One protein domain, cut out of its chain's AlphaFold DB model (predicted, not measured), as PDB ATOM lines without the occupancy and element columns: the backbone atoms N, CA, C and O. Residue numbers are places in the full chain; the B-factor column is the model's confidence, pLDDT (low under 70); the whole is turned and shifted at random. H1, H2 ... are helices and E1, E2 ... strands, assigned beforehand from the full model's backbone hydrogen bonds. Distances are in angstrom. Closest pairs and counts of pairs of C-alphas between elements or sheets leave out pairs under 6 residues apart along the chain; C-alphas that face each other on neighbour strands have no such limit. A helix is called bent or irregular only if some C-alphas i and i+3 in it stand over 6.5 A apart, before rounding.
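What this domain is: This is residues 3 to 127 of the 591 residues of the protein "RAD26 protein" of Symbiodinium sp. CCMP2456 (UniProt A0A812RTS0). A strongly twisted sheet of four strands, E3, E2, E1 and E6, makes the middle of an elongated domain, with a cluster of parts at each end. At one end H2 and H3 cross and pack on the sheet, and the small hairpin of E4 and E5 packs on H2; toward the other end H4 and H5 pack on the sheet, and H1 and H5 each meet H4. The printed part has 125 residues with five named helices and six named strands, in the order E1, H1, E2, E3, H2, E4, E5, H3, H4, E6, H5, and the class is mixed, helices and strands. The four-strand sheet is mixed, with E6 parallel to E1 and the other neighbours antiparallel; the sheet of E4 and E5 is antiparallel. The whole is compact by its radius of gyration of the C-alphas, 15.9 A, and spans 52 by 33 by 25 A.

Where its parts are: E1 is residues 3 to 9, 19.8 A long, and begins at C-alpha 3 at (17.974, -7.942, -21.121). H1 is residues 18 to 24, 9.8 A; it is irregular, with C-alphas 19 and 22 7.5 A apart. E2, residues 25 to 33, is the longest strand at 22.2 A and bends by 66 degrees at residue 29. E3 is residues 43 to 46. H2 is residues 47 to 57, 14.7 A; it is irregular too, with C-alphas 49 and 52 7.1 A apart. E4 is residues 67 to 71, 12.2 A, and E5 is residues 74 to 78, 12.7 A. H3, residues 80 to 92, is the longest helix at 18.4 A, and begins at C-alpha 80 at (13.401, -15.003, -30.142). H4 is residues 101 to 108, 10.4 A, and E6 is residues 115 to 117, 6.6 A. H5 is residues 119 to 126, 10.1 A, and ends at C-alpha 126 at (31.802, 11.311, -14.647).

How they stand to each other: In the larger sheet E1 and E2 are inner strands and antiparallel at 141 degrees, with N 6 and O 28 2.8 A apart, within hydrogen-bond range. E1 is parallel to the edge strand E6 at 33 degrees, with N 7 and O 116 2.9 A apart. E2 and the edge strand E3 form an antiparallel hairpin at 115 degrees, with N 31 and O 45 2.8 A apart. H2 is on this sheet at a height of 10.9 A, over E2, and runs slantwise to it at 34 degrees on the local plane; their closest C-alphas are those of Ala 30 and Leu 47, 4.9 A. H2 and H3 touch at a steep tilt of 40 degrees, opposite ways, with the C-alphas of Ala 54 and Ala 83 closest at 4.5 A. E4 and E5 form an antiparallel hairpin at 147 degrees, with N 69 and O 76 2.9 A apart. H5 is on the larger sheet, on the opposite face from H2, at a height of 7.0 A. H4 touches H1, about perpendicular at 85 degrees, with the C-alphas of Ser 22 and Ser 101 closest at 5.2 A. H4 also touches H5, about perpendicular at 81 degrees, with the C-alphas of Gly 108 and Phe 125 closest at 5.7 A. H1 only grazes the larger sheet, with its residues 21 to 24. H3 and H4 are apart. Every O i to N i+4 pair is within hydrogen-bond range in H3 and H4; the counts are 5 of 7 in H2, 3 of 4 in H5 and 0 of 3 in H1, where 3 of 4 O i to N i+3 pairs are.

The domain as a whole: The two C-alphas farthest apart are those of Ser 16 and Gln 62, 52.8 A. The printed part has no cut and no long link. The mean pLDDT of the printed part is 77.9; 24 residues are under 70, among them residues 11 to 17, 35 to 41 and 59 to 65.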
ATOM      1  N   LEU A   3      17.762  -7.633 -22.536       82.75
ATOM      2  CA  LEU A   3      17.974  -7.942 -21.121       82.75
ATOM      3  C   LEU A   3      19.326  -7.374 -20.674       82.75
ATOM      4  O   LEU A   3      20.348  -7.640 -21.302       82.75
ATOM      5  N   THR A   4      19.331  -6.613 -19.584       84.75
ATOM      6  CA  THR A   4      20.518  -5.927 -19.072       84.75
ATOM      7  C   THR A   4      20.603  -6.028 -17.554       84.75
ATOM      8  O   THR A   4      19.607  -6.263 -16.865       84.75
ATOM      9  N   THR A   5      21.808  -5.831 -17.030       86.75
ATOM     10  CA  THR A   5      22.040  -5.663 -15.596       86.75
ATOM     11  C   THR A   5      21.914  -4.187 -15.258       86.75
ATOM     12  O   THR A   5      22.709  -3.377 -15.733       86.75
ATOM     13  N   TRP A   6      20.945  -3.830 -14.422       88.31
ATOM     14  CA  TRP A   6      20.791  -2.471 -13.922       88.31
ATOM     15  C   TRP A   6      21.447  -2.319 -12.553       88.31
ATOM     16  O   TRP A   6      21.243  -3.142 -11.660       88.31
ATOM     17  N   VAL A   7      22.261  -1.276 -12.404       88.38
ATOM     18  CA  VAL A   7      23.035  -0.999 -11.193       88.38
ATOM     19  C   VAL A   7      22.552   0.296 -10.555       88.38
ATOM     20  O   VAL A   7      22.564   1.352 -11.190       88.38
ATOM     21  N   GLN A   8      22.197   0.217  -9.275       88.56
ATOM     22  CA  GLN A   8      21.759   1.352  -8.458       88.56
ATOM     23  C   GLN A   8      22.493   1.368  -7.121       88.56
ATOM     24  O   GLN A   8      22.983   0.329  -6.678       88.56
ATOM     25  N   PHE A   9      22.533   2.505  -6.427       86.69
ATOM     26  CA  PHE A   9      22.992   2.523  -5.033       86.69
ATOM     27  C   PHE A   9      21.959   1.872  -4.098       86.69
ATOM     28  O   PHE A   9      20.757   1.939  -4.346       86.69
ATOM     29  N   ARG A  10      22.425   1.223  -3.021       81.81
ATOM     30  CA  ARG A  10      21.547   0.557  -2.040       81.81
ATOM     31  C   ARG A  10      20.741   1.540  -1.184       81.81
ATOM     32  O   ARG A  10      19.553   1.314  -1.019       81.81
ATOM     33  N   ASP A  11      21.358   2.623  -0.702       66.81
ATOM     34  CA  ASP A  11      20.779   3.471   0.362       66.81
ATOM     35  C   ASP A  11      20.949   4.990   0.138       66.81
ATOM     36  O   ASP A  11      21.126   5.733   1.101       66.81
ATOM     37  N   ASP A  12      21.019   5.478  -1.108       59.69
ATOM     38  CA  ASP A  12      21.431   6.865  -1.458       59.69
ATOM     39  C   ASP A  12      22.816   7.301  -0.909       59.69
ATOM     40  O   ASP A  12      23.342   8.356  -1.268       59.69
ATOM     41  N   LYS A  13      23.463   6.460  -0.095       57.25
ATOM     42  CA  LYS A  13      24.797   6.649   0.462       57.25
ATOM     43  C   LYS A  13      25.849   6.261  -0.560       57.25
ATOM     44  O   LYS A  13      26.169   5.087  -0.769       57.25
ATOM     45  N   ARG A  14      26.399   7.300  -1.170       64.69
ATOM     46  CA  ARG A  14      27.544   7.250  -2.067       64.69
ATOM     47  C   ARG A  14      28.780   6.667  -1.355       64.69
ATOM     48  O   ARG A  14      29.062   7.066  -0.224       64.69
ATOM     49  N   PRO A  15      29.562   5.781  -1.996       66.06
ATOM     50  CA  PRO A  15      30.862   5.393  -1.469       66.06
ATOM     51  C   PRO A  15      31.843   6.569  -1.531       66.06
ATOM     52  O   PRO A  15      31.827   7.371  -2.464       66.06
ATOM     53  N   SER A  16      32.745   6.636  -0.560       58.09
ATOM     54  CA  SER A  16      33.803   7.650  -0.505       58.09
ATOM     55  C   SER A  16      34.989   7.334  -1.424       58.09
ATOM     56  O   SER A  16      35.723   8.240  -1.812       58.09
ATOM     57  N   VAL A  17      35.173   6.061  -1.804       61.09
ATOM     58  CA  VAL A  17      36.199   5.601  -2.755       61.09
ATOM     59  C   VAL A  17      35.617   4.543  -3.686       61.09
ATOM     60  O   VAL A  17      34.886   3.650  -3.264       61.09
ATOM     61  N   TRP A  18      35.992   4.600  -4.965       72.62
ATOM     62  CA  TRP A  18      35.470   3.699  -5.999       72.62
ATOM     63  C   TRP A  18      35.747   2.213  -5.735       72.62
ATOM     64  O   TRP A  18      34.998   1.363  -6.199       72.62
ATOM     65  N   ARG A  19      36.817   1.873  -5.004       68.81
ATOM     66  CA  ARG A  19      37.196   0.477  -4.728       68.81
ATOM     67  C   ARG A  19      36.121  -0.283  -3.960       68.81
ATOM     68  O   ARG A  19      35.996  -1.484  -4.170       68.81
ATOM     69  N   ASP A  20      35.332   0.414  -3.154       70.88
ATOM     70  CA  ASP A  20      34.285  -0.200  -2.343       70.88
ATOM     71  C   ASP A  20      32.918  -0.149  -3.036       70.88
ATOM     72  O   ASP A  20      31.948  -0.672  -2.498       70.88
ATOM     73  N   ILE A  21      32.818   0.423  -4.245       77.31
ATOM     74  CA  ILE A  21      31.537   0.653  -4.928       77.31
ATOM     75  C   ILE A  21      30.687  -0.614  -5.054       77.31
ATOM     76  O   ILE A  21      29.471  -0.537  -4.900       77.31
ATOM     77  N   SER A  22      31.306  -1.787  -5.231       83.44
ATOM     78  CA  SER A  22      30.601  -3.074  -5.289       83.44
ATOM     79  C   SER A  22      29.773  -3.378  -4.037       83.44
ATOM     80  O   SER A  22      28.746  -4.044  -4.133       83.44
ATOM     81  N   ASN A  23      30.180  -2.869  -2.871       81.19
ATOM     82  CA  ASN A  23      29.471  -3.056  -1.602       81.19
ATOM     83  C   ASN A  23      28.280  -2.096  -1.450       81.19
ATOM     84  O   ASN A  23      27.377  -2.353  -0.656       81.19
ATOM     85  N   HIS A  24      28.273  -1.001  -2.213       82.50
ATOM     86  CA  HIS A  24      27.278   0.068  -2.130       82.50
ATOM     87  C   HIS A  24      26.217  -0.006  -3.227       82.50
ATOM     88  O   HIS A  24      25.255   0.761  -3.190       82.50
ATOM     89  N   VAL A  25      26.363  -0.923  -4.186       86.38
ATOM     90  CA  VAL A  25      25.407  -1.089  -5.282       86.38
ATOM     91  C   VAL A  25      24.519  -2.319  -5.110       86.38
ATOM     92  O   VAL A  25      24.908  -3.342  -4.536       86.38
ATOM     93  N   LYS A  26      23.291  -2.219  -5.609       88.44
ATOM     94  CA  LYS A  26      22.393  -3.343  -5.871       88.44
ATOM     95  C   LYS A  26      22.293  -3.564  -7.376       88.44
ATOM     96  O   LYS A  26      22.397  -2.619  -8.157       88.44
ATOM     97  N   LEU A  27      22.149  -4.829  -7.751       89.44
ATOM     98  CA  LEU A  27      22.050  -5.264  -9.134       89.44
ATOM     99  C   LEU A  27      20.693  -5.920  -9.326       89.44
ATOM    100  O   LEU A  27      20.335  -6.835  -8.585       89.44
ATOM    101  N   GLU A  28      19.966  -5.465 -10.333       87.69
ATOM    102  CA  GLU A  28      18.657  -5.991 -10.692       87.69
ATOM    103  C   GLU A  28      18.626  -6.287 -12.189       87.69
ATOM    104  O   GLU A  28      19.281  -5.618 -12.993       87.69
ATOM    105  N   TRP A  29      17.877  -7.315 -12.579       86.38
ATOM    106  CA  TRP A  29      17.582  -7.511 -13.990       86.38
ATOM    107  C   TRP A  29      16.622  -6.425 -14.459       86.38
ATOM    108  O   TRP A  29      15.576  -6.198 -13.847       86.38
ATOM    109  N   ALA A  30      16.947  -5.813 -15.587       85.50
ATOM    110  CA  ALA A  30      16.085  -4.858 -16.253       85.50
ATOM    111  C   ALA A  30      16.079  -5.108 -17.759       85.50
ATOM    112  O   ALA A  30      16.887  -5.876 -18.291       85.50
ATOM    113  N   VAL A  31      15.162  -4.456 -18.461       84.38
ATOM    114  CA  VAL A  31      15.108  -4.489 -19.917       84.38
ATOM    115  C   VAL A  31      15.326  -3.086 -20.450       84.38
ATOM    116  O   VAL A  31      14.576  -2.166 -20.143       84.38
ATOM    117  N   ALA A  32      16.367  -2.937 -21.262       82.81
ATOM    118  CA  ALA A  32      16.667  -1.701 -21.959       82.81
ATOM    119  C   ALA A  32      15.804  -1.587 -23.223       82.81
ATOM    120  O   ALA A  32      15.777  -2.499 -24.065       82.81
ATOM    121  N   VAL A  33      15.127  -0.452 -23.374       81.62
ATOM    122  CA  VAL A  33      14.334  -0.087 -24.548       81.62
ATOM    123  C   VAL A  33      14.893   1.208 -25.118       81.62
ATOM    124  O   VAL A  33      14.836   2.257 -24.493       81.62
ATOM    125  N   GLY A  34      15.463   1.134 -26.311       74.44
ATOM    126  CA  GLY A  34      16.044   2.285 -26.986       74.44
ATOM    127  C   GLY A  34      16.198   2.005 -28.469       74.44
ATOM    128  O   GLY A  34      16.158   0.848 -28.903       74.44
ATOM    129  N   ASP A  35      16.359   3.071 -29.239       65.81
ATOM    130  CA  ASP A  35      16.633   2.974 -30.662       65.81
ATOM    131  C   ASP A  35      18.119   2.643 -30.875       65.81
ATOM    132  O   ASP A  35      19.017   3.362 -30.435       65.81
ATOM    133  N   ARG A  36      18.375   1.511 -31.545       53.16
ATOM    134  CA  ARG A  36      19.733   1.038 -31.852       53.16
ATOM    135  C   ARG A  36      20.492   2.001 -32.775       53.16
ATOM    136  O   ARG A  36      21.716   1.918 -32.816       53.16
ATOM    137  N   ALA A  37      19.796   2.870 -33.511       46.81
ATOM    138  CA  ALA A  37      20.381   3.767 -34.503       46.81
ATOM    139  C   ALA A  37      20.613   5.202 -33.995       46.81
ATOM    140  O   ALA A  37      21.568   5.842 -34.433       46.81
ATOM    141  N   SER A  38      19.779   5.717 -33.086       53.97
ATOM    142  CA  SER A  38      19.806   7.139 -32.695       53.97
ATOM    143  C   SER A  38      20.785   7.485 -31.569       53.97
ATOM    144  O   SER A  38      21.028   8.663 -31.314       53.97
ATOM    145  N   GLY A  39      21.350   6.485 -30.882       54.16
ATOM    146  CA  GLY A  39      22.273   6.704 -29.762       54.16
ATOM    147  C   GLY A  39      21.634   7.364 -28.531       54.16
ATOM    148  O   GLY A  39      22.358   7.794 -27.636       54.16
ATOM    149  N   SER A  40      20.299   7.458 -28.474       61.84
ATOM    150  CA  SER A  40      19.562   7.973 -27.314       61.84
ATOM    151  C   SER A  40      19.752   7.080 -26.082       61.84
ATOM    152  O   SER A  40      19.792   5.855 -26.227       61.84
ATOM    153  N   GLU A  41      19.802   7.667 -24.877       66.44
ATOM    154  CA  GLU A  41      19.822   6.896 -23.622       66.44
ATOM    155  C   GLU A  41      18.642   5.906 -23.588       66.44
ATOM    156  O   GLU A  41      17.495   6.325 -23.768       66.44
ATOM    157  N   PRO A  42      18.893   4.600 -23.379       75.06
ATOM    158  CA  PRO A  42      17.824   3.618 -23.336       75.06
ATOM    159  C   PRO A  42      16.974   3.803 -22.077       75.06
ATOM    160  O   PRO A  42      17.488   3.978 -20.971       75.06
ATOM    161  N   GLU A  43      15.661   3.692 -22.239       81.81
ATOM    162  CA  GLU A  43      14.722   3.596 -21.130       81.81
ATOM    163  C   GLU A  43      14.871   2.231 -20.451       81.81
ATOM    164  O   GLU A  43      14.955   1.194 -21.113       81.81
ATOM    165  N   VAL A  44      14.932   2.229 -19.120       82.44
ATOM    166  CA  VAL A  44      15.128   1.017 -18.319       82.44
ATOM    167  C   VAL A  44      13.790   0.597 -17.724       82.44
ATOM    168  O   VAL A  44      13.224   1.311 -16.902       82.44
ATOM    169  N   LEU A  45      13.297  -0.571 -18.132       83.00
ATOM    170  CA  LEU A  45      12.055  -1.162 -17.638       83.00
ATOM    171  C   LEU A  45      12.345  -2.293 -16.652       83.00
ATOM    172  O   LEU A  45      13.284  -3.072 -16.846       83.00
ATOM    173  N   ALA A  46      11.516  -2.437 -15.617       81.06
ATOM    174  CA  ALA A  46      11.661  -3.547 -14.687       81.06
ATOM    175  C   ALA A  46      11.321  -4.878 -15.377       81.06
ATOM    176  O   ALA A  46      10.397  -4.977 -16.189       81.06
ATOM    177  N   LEU A  47      12.050  -5.940 -15.020       82.62
ATOM    178  CA  LEU A  47      11.899  -7.254 -15.655       82.62
ATOM    179  C   LEU A  47      10.457  -7.795 -15.583       82.62
ATOM    180  O   LEU A  47       9.971  -8.403 -16.539       82.62
ATOM    181  N   LYS A  48       9.761  -7.537 -14.468       78.75
ATOM    182  CA  LYS A  48       8.365  -7.944 -14.236       78.75
ATOM    183  C   LYS A  48       7.401  -7.397 -15.297       78.75
ATOM    184  O   LYS A  48       6.504  -8.122 -15.726       78.75
ATOM    185  N   ASP A  49       7.635  -6.178 -15.774       78.88
ATOM    186  CA  ASP A  49       6.749  -5.481 -16.712       78.88
ATOM    187  C   ASP A  49       6.947  -6.002 -18.147       78.88
ATOM    188  O   ASP A  49       6.051  -5.942 -18.991       78.88
ATOM    189  N   CYS A  50       8.103  -6.620 -18.412       81.69
ATOM    190  CA  CYS A  50       8.493  -7.098 -19.737       81.69
ATOM    191  C   CYS A  50       8.128  -8.565 -20.012       81.69
ATOM    192  O   CYS A  50       8.220  -9.016 -21.156       81.69
ATOM    193  N   ARG A  51       7.686  -9.329 -19.001       81.31
ATOM    194  CA  ARG A  51       7.368 -10.764 -19.148       81.31
ATOM    195  C   ARG A  51       6.286 -11.019 -20.200       81.31
ATOM    196  O   ARG A  51       6.416 -11.948 -20.993       81.31
ATOM    197  N   ARG A  52       5.231 -10.195 -20.219       80.75
ATOM    198  CA  ARG A  52       4.127 -10.312 -21.187       80.75
ATOM    199  C   ARG A  52       4.614 -10.095 -22.622       80.75
ATOM    200  O   ARG A  52       4.309 -10.898 -23.494       80.75
ATOM    201  N   ILE A  53       5.441  -9.072 -22.827       81.00
ATOM    202  CA  ILE A  53       6.031  -8.735 -24.131       81.00
ATOM    203  C   ILE A  53       6.924  -9.882 -24.622       81.00
ATOM    204  O   ILE A  53       6.865 -10.282 -25.782       81.00
ATOM    205  N   ALA A  54       7.721 -10.469 -23.727       82.56
ATOM    206  CA  ALA A  54       8.599 -11.578 -24.079       82.56
ATOM    207  C   ALA A  54       7.831 -12.866 -24.452       82.56
ATOM    208  O   ALA A  54       8.279 -13.598 -25.331       82.56
ATOM    209  N   LEU A  55       6.659 -13.129 -23.855       81.62
ATOM    210  CA  LEU A  55       5.787 -14.243 -24.270       81.62
ATOM    211  C   LEU A  55       5.249 -14.057 -25.696       81.62
ATOM    212  O   LEU A  55       5.161 -15.020 -26.453       81.62
ATOM    213  N   GLU A  56       4.914 -12.826 -26.078       75.62
ATOM    214  CA  GLU A  56       4.460 -12.508 -27.436       75.62
ATOM    215  C   GLU A  56       5.600 -12.611 -28.462       75.62
ATOM    216  O   GLU A  56       5.384 -13.075 -29.583       75.62
ATOM    217  N   GLY A  57       6.828 -12.265 -28.062       71.00
ATOM    218  CA  GLY A  57       8.020 -12.323 -28.913       71.00
ATOM    219  C   GLY A  57       8.571 -13.720 -29.201       71.00
ATOM    220  O   GLY A  57       9.341 -13.864 -30.147       71.00
ATOM    221  N   GLN A  58       8.162 -14.750 -28.448       71.19
ATOM    222  CA  GLN A  58       8.534 -16.150 -28.707       71.19
ATOM    223  C   GLN A  58       7.823 -16.774 -29.914       71.19
ATOM    224  O   GLN A  58       8.169 -17.886 -30.319       71.19
ATOM    225  N   ARG A  59       6.815 -16.104 -30.485       67.50
ATOM    226  CA  ARG A  59       6.098 -16.640 -31.645       67.50
ATOM    227  C   ARG A  59       7.073 -16.789 -32.820       67.50
ATOM    228  O   ARG A  59       7.753 -15.820 -33.158       67.50
ATOM    229  N   PRO A  60       7.166 -17.977 -33.441       58.25
ATOM    230  CA  PRO A  60       8.127 -18.219 -34.505       58.25
ATOM    231  C   PRO A  60       7.840 -17.303 -35.697       58.25
ATOM    232  O   PRO A  60       6.789 -17.379 -36.327       58.25
ATOM    233  N   THR A  61       8.794 -16.433 -36.010       62.19
ATOM    234  CA  THR A  61       8.803 -15.633 -37.239       62.19
ATOM    235  C   THR A  61       9.489 -16.413 -38.356       62.19
ATOM    236  O   THR A  61      10.470 -17.119 -38.100       62.19
ATOM    237  N   GLN A  62       9.068 -16.228 -39.609       57.34
ATOM    238  CA  GLN A  62       9.835 -16.745 -40.746       57.34
ATOM    239  C   GLN A  62      11.260 -16.149 -40.747       57.34
ATOM    240  O   GLN A  62      11.457 -14.952 -40.518       57.34
ATOM    241  N   ASN A  63      12.262 -17.003 -40.973       58.91
ATOM    242  CA  ASN A  63      13.687 -16.654 -41.078       58.91
ATOM    243  C   ASN A  63      14.358 -16.040 -39.831       58.91
ATOM    244  O   ASN A  63      15.370 -15.359 -39.967       58.91
ATOM    245  N   ASN A  64      13.861 -16.309 -38.614       62.34
ATOM    246  CA  ASN A  64      14.488 -15.834 -37.363       62.34
ATOM    247  C   ASN A  64      14.564 -14.291 -37.253       62.34
ATOM    248  O   ASN A  64      15.447 -13.738 -36.591       62.34
ATOM    249  N   SER A  65      13.651 -13.606 -37.945       65.44
ATOM    250  CA  SER A  65      13.525 -12.148 -37.953       65.44
ATOM    251  C   SER A  65      13.053 -11.626 -36.582       65.44
ATOM    252  O   SER A  65      12.393 -12.352 -35.843       65.44
ATOM    253  N   PRO A  66      13.362 -10.378 -36.191       71.94
ATOM    254  CA  PRO A  66      12.859  -9.823 -34.936       71.94
ATOM    255  C   PRO A  66      11.328  -9.703 -34.965       71.94
ATOM    256  O   PRO A  66      10.770  -9.149 -35.912       71.94
ATOM    257  N   SER A  67      10.655 -10.157 -33.909       77.12
ATOM    258  CA  SER A  67       9.227  -9.918 -33.697       77.12
ATOM    259  C   SER A  67       9.002  -8.435 -33.407       77.12
ATOM    260  O   SER A  67       9.646  -7.870 -32.518       77.12
ATOM    261  N   ILE A  68       8.094  -7.802 -34.151       79.25
ATOM    262  CA  ILE A  68       7.666  -6.420 -33.917       79.25
ATOM    263  C   ILE A  68       6.395  -6.462 -33.073       79.25
ATOM    264  O   ILE A  68       5.387  -7.031 -33.488       79.25
ATOM    265  N   ILE A  69       6.452  -5.873 -31.884       79.31
ATOM    266  CA  ILE A  69       5.366  -5.884 -30.905       79.31
ATOM    267  C   ILE A  69       5.008  -4.438 -30.581       79.31
ATOM    268  O   ILE A  69       5.885  -3.582 -30.473       79.31
ATOM    269  N   THR A  70       3.714  -4.160 -30.430       76.81
ATOM    270  CA  THR A  70       3.253  -2.853 -29.953       76.81
ATOM    271  C   THR A  70       3.013  -2.935 -28.452       76.81
ATOM    272  O   THR A  70       2.209  -3.744 -27.996       76.81
ATOM    273  N   TRP A  71       3.698  -2.099 -27.683       74.00
ATOM    274  CA  TRP A  71       3.581  -2.034 -26.232       74.00
ATOM    275  C   TRP A  71       3.390  -0.582 -25.800       74.00
ATOM    276  O   TRP A  71       4.205   0.267 -26.144       74.00
ATOM    277  N   GLU A  72       2.289  -0.290 -25.098       73.56
ATOM    278  CA  GLU A  72       1.952   1.060 -24.603       73.56
ATOM    279  C   GLU A  72       2.058   2.161 -25.682       73.56
ATOM    280  O   GLU A  72       2.538   3.265 -25.443       73.56
ATOM    281  N   GLY A  73       1.633   1.844 -26.911       72.00
ATOM    282  CA  GLY A  73       1.696   2.759 -28.060       72.00
ATOM    283  C   GLY A  73       3.074   2.875 -28.725       72.00
ATOM    284  O   GLY A  73       3.216   3.608 -29.700       72.00
ATOM    285  N   ARG A  74       4.084   2.139 -28.247       73.56
ATOM    286  CA  ARG A  74       5.439   2.088 -28.813       73.56
ATOM    287  C   ARG A  74       5.647   0.816 -29.622       73.56
ATOM    288  O   ARG A  74       5.192  -0.259 -29.237       73.56
ATOM    289  N   VAL A  75       6.390   0.927 -30.717       79.25
ATOM    290  CA  VAL A  75       6.801  -0.220 -31.532       79.25
ATOM    291  C   VAL A  75       8.158  -0.707 -31.038       79.25
ATOM    292  O   VAL A  75       9.153   0.010 -31.126       79.25
ATOM    293  N   VAL A  76       8.206  -1.927 -30.508       80.44
ATOM    294  CA  VAL A  76       9.430  -2.552 -30.001       80.44
ATOM    295  C   VAL A  76       9.780  -3.790 -30.818       80.44
ATOM    296  O   VAL A  76       8.918  -4.601 -31.146       80.44
ATOM    297  N   SER A  77      11.063  -3.947 -31.145       82.88
ATOM    298  CA  SER A  77      11.586  -5.160 -31.775       82.88
ATOM    299  C   SER A  77      12.287  -6.053 -30.752       82.88
ATOM    300  O   SER A  77      13.019  -5.575 -29.868       82.88
ATOM    301  N   LEU A  78      12.046  -7.357 -30.862       81.88
ATOM    302  CA  LEU A  78      12.599  -8.373 -29.976       81.88
ATOM    303  C   LEU A  78      12.878  -9.655 -30.766       81.88
ATOM    304  O   LEU A  78      11.994 -10.195 -31.423       81.88
ATOM    305  N   THR A  79      14.107 -10.158 -30.706       84.62
ATOM    306  CA  THR A  79      14.441 -11.471 -31.281       84.62
ATOM    307  C   THR A  79      13.977 -12.607 -30.367       84.62
ATOM    308  O   THR A  79      13.873 -12.430 -29.152       84.62
ATOM    309  N   VAL A  80      13.774 -13.807 -30.925       80.69
ATOM    310  CA  VAL A  80      13.401 -15.003 -30.142       80.69
ATOM    311  C   VAL A  80      14.404 -15.269 -29.009       80.69
ATOM    312  O   VAL A  80      14.002 -15.530 -27.879       80.69
ATOM    313  N   LYS A  81      15.709 -15.094 -29.267       82.50
ATOM    314  CA  LYS A  81      16.768 -15.251 -28.252       82.50
ATOM    315  C   LYS A  81      16.663 -14.234 -27.113       82.50
ATOM    316  O   LYS A  81      16.862 -14.586 -25.954       82.50
ATOM    317  N   GLU A  82      16.370 -12.973 -27.426       84.31
ATOM    318  CA  GLU A  82      16.189 -11.935 -26.404       84.31
ATOM    319  C   GLU A  82      14.917 -12.191 -25.583       84.31
ATOM    320  O   GLU A  82      14.938 -12.046 -24.362       84.31
ATOM    321  N   ALA A  83      13.836 -12.640 -26.230       83.06
ATOM    322  CA  ALA A  83      12.596 -13.033 -25.566       83.06
ATOM    323  C   ALA A  83      12.810 -14.210 -24.598       83.06
ATOM    324  O   ALA A  83      12.400 -14.149 -23.437       83.06
ATOM    325  N   GLU A  84      13.509 -15.256 -25.040       84.94
ATOM    326  CA  GLU A  84      13.878 -16.403 -24.205       84.94
ATOM    327  C   GLU A  84      14.741 -15.997 -23.009       84.94
ATOM    328  O   GLU A  84      14.490 -16.457 -21.893       84.94
ATOM    329  N   ALA A  85      15.719 -15.107 -23.208       84.00
ATOM    330  CA  ALA A  85      16.571 -14.613 -22.131       84.00
ATOM    331  C   ALA A  85      15.762 -13.864 -21.058       84.00
ATOM    332  O   ALA A  85      15.922 -14.143 -19.867       84.00
ATOM    333  N   ILE A  86      14.850 -12.972 -21.468       83.75
ATOM    334  CA  ILE A  86      13.958 -12.233 -20.559       83.75
ATOM    335  C   ILE A  86      13.064 -13.202 -19.771       83.75
ATOM    336  O   ILE A  86      12.932 -13.082 -18.551       83.75
ATOM    337  N   LEU A  87      12.474 -14.197 -20.442       83.38
ATOM    338  CA  LEU A  87      11.604 -15.180 -19.793       83.38
ATOM    339  C   LEU A  87      12.362 -16.084 -18.826       83.38
ATOM    340  O   LEU A  87      11.840 -16.390 -17.755       83.38
ATOM    341  N   LYS A  88      13.580 -16.499 -19.181       84.62
ATOM    342  CA  LYS A  88      14.440 -17.297 -18.308       84.62
ATOM    343  C   LYS A  88      14.776 -16.529 -17.030       84.62
ATOM    344  O   LYS A  88      14.490 -17.027 -15.942       84.62
ATOM    345  N   ALA A  89      15.269 -15.296 -17.160       83.19
ATOM    346  CA  ALA A  89      15.573 -14.433 -16.018       83.19
ATOM    347  C   ALA A  89      14.333 -14.192 -15.135       83.19
ATOM    348  O   ALA A  89      14.425 -14.196 -13.910       83.19
ATOM    349  N   SER A  90      13.149 -14.053 -15.744       82.31
ATOM    350  CA  SER A  90      11.897 -13.848 -15.005       82.31
ATOM    351  C   SER A  90      11.419 -15.089 -14.244       82.31
ATOM    352  O   SER A  90      10.662 -14.932 -13.288       82.31
ATOM    353  N   ARG A  91      11.786 -16.305 -14.669       80.50
ATOM    354  CA  ARG A  91      11.394 -17.560 -14.001       80.50
ATOM    355  C   ARG A  91      12.309 -17.887 -12.832       80.50
ATOM    356  O   ARG A  91      11.829 -18.310 -11.788       80.50
ATOM    357  N   GLU A  92      13.610 -17.695 -13.019       76.94
ATOM    358  CA  GLU A  92      14.617 -18.105 -12.039       76.94
ATOM    359  C   GLU A  92      14.609 -17.217 -10.784       76.94
ATOM    360  O   GLU A  92      15.089 -17.651  -9.744       76.94
ATOM    361  N   SER A  93      14.020 -16.010 -10.835       65.31
ATOM    362  CA  SER A  93      13.983 -15.038  -9.717       65.31
ATOM    363  C   SER A  93      15.363 -14.761  -9.097       65.31
ATOM    364  O   SER A  93      15.473 -14.294  -7.964       65.31
ATOM    365  N   THR A  94      16.430 -15.055  -9.837       70.50
ATOM    366  CA  THR A  94      17.819 -14.884  -9.431       70.50
ATOM    367  C   THR A  94      18.292 -13.500  -9.849       70.50
ATOM    368  O   THR A  94      18.114 -13.086 -10.993       70.50
ATOM    369  N   ALA A  95      18.905 -12.762  -8.924       75.00
ATOM    370  CA  ALA A  95      19.555 -11.497  -9.252       75.00
ATOM    371  C   ALA A  95      20.741 -11.722 -10.218       75.00
ATOM    372  O   ALA A  95      21.309 -12.822 -10.245       75.00
ATOM    373  N   PRO A  96      21.150 -10.701 -10.997       82.69
ATOM    374  CA  PRO A  96      22.370 -10.767 -11.792       82.69
ATOM    375  C   PRO A  96      23.592 -11.117 -10.935       82.69
ATOM    376  O   PRO A  96      23.650 -10.802  -9.743       82.69
ATOM    377  N   ALA A  97      24.600 -11.729 -11.559       83.62
ATOM    378  CA  ALA A  97      25.867 -12.004 -10.890       83.62
ATOM    379  C   ALA A  97      26.475 -10.708 -10.333       83.62
ATOM    380  O   ALA A  97      26.495  -9.680 -11.012       83.62
ATOM    381  N   ALA A  98      26.989 -10.771  -9.101       83.25
ATOM    382  CA  ALA A  98      27.625  -9.627  -8.463       83.25
ATOM    383  C   ALA A  98      28.780  -9.098  -9.329       83.25
ATOM    384  O   ALA A  98      29.630  -9.861  -9.793       83.25
ATOM    385  N   LEU A  99      28.818  -7.781  -9.526       85.19
ATOM    386  CA  LEU A  99      29.900  -7.117 -10.241       85.19
ATOM    387  C   LEU A  99      30.948  -6.623  -9.244       85.19
ATOM    388  O   LEU A  99      30.644  -5.877  -8.314       85.19
ATOM    389  N   GLY A 100      32.201  -7.018  -9.464       84.62
ATOM    390  CA  GLY A 100      33.333  -6.443  -8.741       84.62
ATOM    391  C   GLY A 100      33.582  -4.987  -9.142       84.62
ATOM    392  O   GLY A 100      33.143  -4.526 -10.198       84.62
ATOM    393  N   SER A 101      34.359  -4.264  -8.338       84.00
ATOM    394  CA  SER A 101      34.621  -2.831  -8.534       84.00
ATOM    395  C   SER A 101      35.248  -2.504  -9.892       84.00
ATOM    396  O   SER A 101      34.912  -1.486 -10.488       84.00
ATOM    397  N   PHE A 102      36.104  -3.378 -10.440       87.00
ATOM    398  CA  PHE A 102      36.636  -3.194 -11.795       87.00
ATOM    399  C   PHE A 102      35.581  -3.357 -12.887       87.00
ATOM    400  O   PHE A 102      35.639  -2.644 -13.883       87.00
ATOM    401  N   ALA A 103      34.612  -4.258 -12.723       87.38
ATOM    402  CA  ALA A 103      33.524  -4.382 -13.685       87.38
ATOM    403  C   ALA A 103      32.614  -3.145 -13.636       87.38
ATOM    404  O   ALA A 103      32.241  -2.621 -14.678       87.38
ATOM    405  N   LEU A 104      32.354  -2.606 -12.441       87.81
ATOM    406  CA  LEU A 104      31.607  -1.355 -12.272       87.81
ATOM    407  C   LEU A 104      32.353  -0.151 -12.862       87.81
ATOM    408  O   LEU A 104      31.750   0.659 -13.555       87.81
ATOM    409  N   LEU A 105      33.672  -0.082 -12.674       86.69
ATOM    410  CA  LEU A 105      34.536   0.905 -13.320       86.69
ATOM    411  C   LEU A 105      34.466   0.810 -14.852       86.69
ATOM    412  O   LEU A 105      34.294   1.818 -15.528       86.69
ATOM    413  N   LYS A 106      34.565  -0.403 -15.410       88.69
ATOM    414  CA  LYS A 106      34.424  -0.636 -16.855       88.69
ATOM    415  C   LYS A 106      33.038  -0.232 -17.356       88.69
ATOM    416  O   LYS A 106      32.942   0.382 -18.415       88.69
ATOM    417  N   ALA A 107      31.981  -0.551 -16.611       88.06
ATOM    418  CA  ALA A 107      30.623  -0.133 -16.938       88.06
ATOM    419  C   ALA A 107      30.501   1.399 -16.962       88.06
ATOM    420  O   ALA A 107      30.010   1.937 -17.948       88.06
ATOM    421  N   GLY A 108      31.057   2.096 -15.964       86.06
ATOM    422  CA  GLY A 108      31.082   3.564 -15.908       86.06
ATOM    423  C   GLY A 108      31.836   4.214 -17.065       86.06
ATOM    424  O   GLY A 108      31.430   5.262 -17.554       86.06
ATOM    425  N   LEU A 109      32.877   3.553 -17.578       85.62
ATOM    426  CA  LEU A 109      33.616   3.975 -18.775       85.62
ATOM    427  C   LEU A 109      32.933   3.562 -20.098       85.62
ATOM    428  O   LEU A 109      33.518   3.699 -21.178       85.62
ATOM    429  N   GLY A 110      31.716   3.012 -20.036       83.81
ATOM    430  CA  GLY A 110      30.944   2.568 -21.200       83.81
ATOM    431  C   GLY A 110      31.522   1.334 -21.900       83.81
ATOM    432  O   GLY A 110      31.284   1.129 -23.093       83.81
ATOM    433  N   ALA A 111      32.320   0.528 -21.196       84.88
ATOM    434  CA  ALA A 111      32.969  -0.667 -21.734       84.88
ATOM    435  C   ALA A 111      32.138  -1.953 -21.572       84.88
ATOM    436  O   ALA A 111      32.542  -3.006 -22.061       84.88
ATOM    437  N   MET A 112      30.987  -1.880 -20.895       84.38
ATOM    438  CA  MET A 112      30.075  -3.007 -20.686       84.38
ATOM    439  C   MET A 112      28.669  -2.653 -21.195       84.38
ATOM    440  O   MET A 112      27.862  -2.152 -20.420       84.38
ATOM    441  N   PRO A 113      28.340  -2.919 -22.473       77.88
ATOM    442  CA  PRO A 113      27.065  -2.492 -23.065       77.88
ATOM    443  C   PRO A 113      25.829  -3.165 -22.440       77.88
ATOM    444  O   PRO A 113      24.737  -2.610 -22.490       77.88
ATOM    445  N   ASN A 114      26.000  -4.333 -21.811       82.25
ATOM    446  CA  ASN A 114      24.925  -5.074 -21.130       82.25
ATOM    447  C   ASN A 114      24.809  -4.732 -19.632       82.25
ATOM    448  O   ASN A 114      24.212  -5.490 -18.867       82.25
ATOM    449  N   VAL A 115      25.444  -3.641 -19.193       87.06
ATOM    450  CA  VAL A 115      25.351  -3.128 -17.825       87.06
ATOM    451  C   VAL A 115      24.961  -1.659 -17.909       87.06
ATOM    452  O   VAL A 115      25.717  -0.847 -18.431       87.06
ATOM    453  N   LEU A 116      23.786  -1.320 -17.389       87.44
ATOM    454  CA  LEU A 116      23.315   0.058 -17.309       87.44
ATOM    455  C   LEU A 116      23.465   0.581 -15.886       87.44
ATOM    456  O   LEU A 116      23.062  -0.068 -14.919       87.44
ATOM    457  N   LEU A 117      24.024   1.780 -15.770       87.81
ATOM    458  CA  LEU A 117      24.168   2.482 -14.504       87.81
ATOM    459  C   LEU A 117      23.034   3.494 -14.359       87.81
ATOM    460  O   LEU A 117      22.747   4.261 -15.274       87.81
ATOM    461  N   GLU A 118      22.392   3.522 -13.195       88.25
ATOM    462  CA  GLU A 118      21.521   4.633 -12.827       88.25
ATOM    463  C   GLU A 118      22.292   5.962 -12.868       88.25
ATOM    464  O   GLU A 118      23.478   6.003 -12.546       88.25
ATOM    465  N   LYS A 119      21.617   7.073 -13.196       85.00
ATOM    466  CA  LYS A 119      22.242   8.402 -13.337       85.00
ATOM    467  C   LYS A 119      23.124   8.795 -12.148       85.00
ATOM    468  O   LYS A 119      24.212   9.323 -12.353       85.00
ATOM    469  N   LYS A 120      22.702   8.492 -10.913       84.12
ATOM    470  CA  LYS A 120      23.515   8.738  -9.708       84.12
ATOM    471  C   LYS A 120      24.814   7.921  -9.725       84.12
ATOM    472  O   LYS A 120      25.875   8.460  -9.424       84.12
ATOM    473  N   VAL A 121      24.756   6.651 -10.124       85.44
ATOM    474  CA  VAL A 121      25.931   5.773 -10.246       85.44
ATOM    475  C   VAL A 121      26.818   6.201 -11.420       85.44
ATOM    476  O   VAL A 121      28.029   6.259 -11.261       85.44
ATOM    477  N   GLN A 122      26.251   6.574 -12.568       85.56
ATOM    478  CA  GLN A 122      27.026   7.086 -13.707       85.56
ATOM    479  C   GLN A 122      27.743   8.398 -13.348       85.56
ATOM    480  O   GLN A 122      28.945   8.531 -13.568       85.56
ATOM    481  N   SER A 123      27.054   9.324 -12.666       80.00
ATOM    482  CA  SER A 123      27.665  10.565 -12.172       80.00
ATOM    483  C   SER A 123      28.820  10.307 -11.202       80.00
ATOM    484  O   SER A 123      29.746  11.102 -11.131       80.00
ATOM    485  N   PHE A 124      28.848   9.165 -10.505       78.12
ATOM    486  CA  PHE A 124      29.997   8.798  -9.678       78.12
ATOM    487  C   PHE A 124      31.282   8.608 -10.496       78.12
ATOM    488  O   PHE A 124      32.373   8.797  -9.973       78.12
ATOM    489  N   PHE A 125      31.189   8.246 -11.769       79.56
ATOM    490  CA  PHE A 125      32.355   8.090 -12.633       79.56
ATOM    491  C   PHE A 125      32.693   9.376 -13.391       79.56
ATOM    492  O   PHE A 125      33.876   9.684 -13.551       79.56
ATOM    493  N   ASP A 126      31.668  10.145 -13.767       70.75
ATOM    494  CA  ASP A 126      31.802  11.311 -14.647       70.75
ATOM    495  C   ASP A 126      31.946  12.656 -13.916       70.75
ATOM    496  O   ASP A 126      32.480  13.608 -14.482       70.75
ATOM    497  N   ASP A 127      31.470  12.767 -12.671       62.59
ATOM    498  CA  ASP A 127      31.431  14.033 -11.935       62.59
ATOM    499  C   ASP A 127      32.854  14.504 -11.551       62.59
ATOM    500  O   ASP A 127      33.565  13.809 -10.821       62.59
TER     501      ASP A 127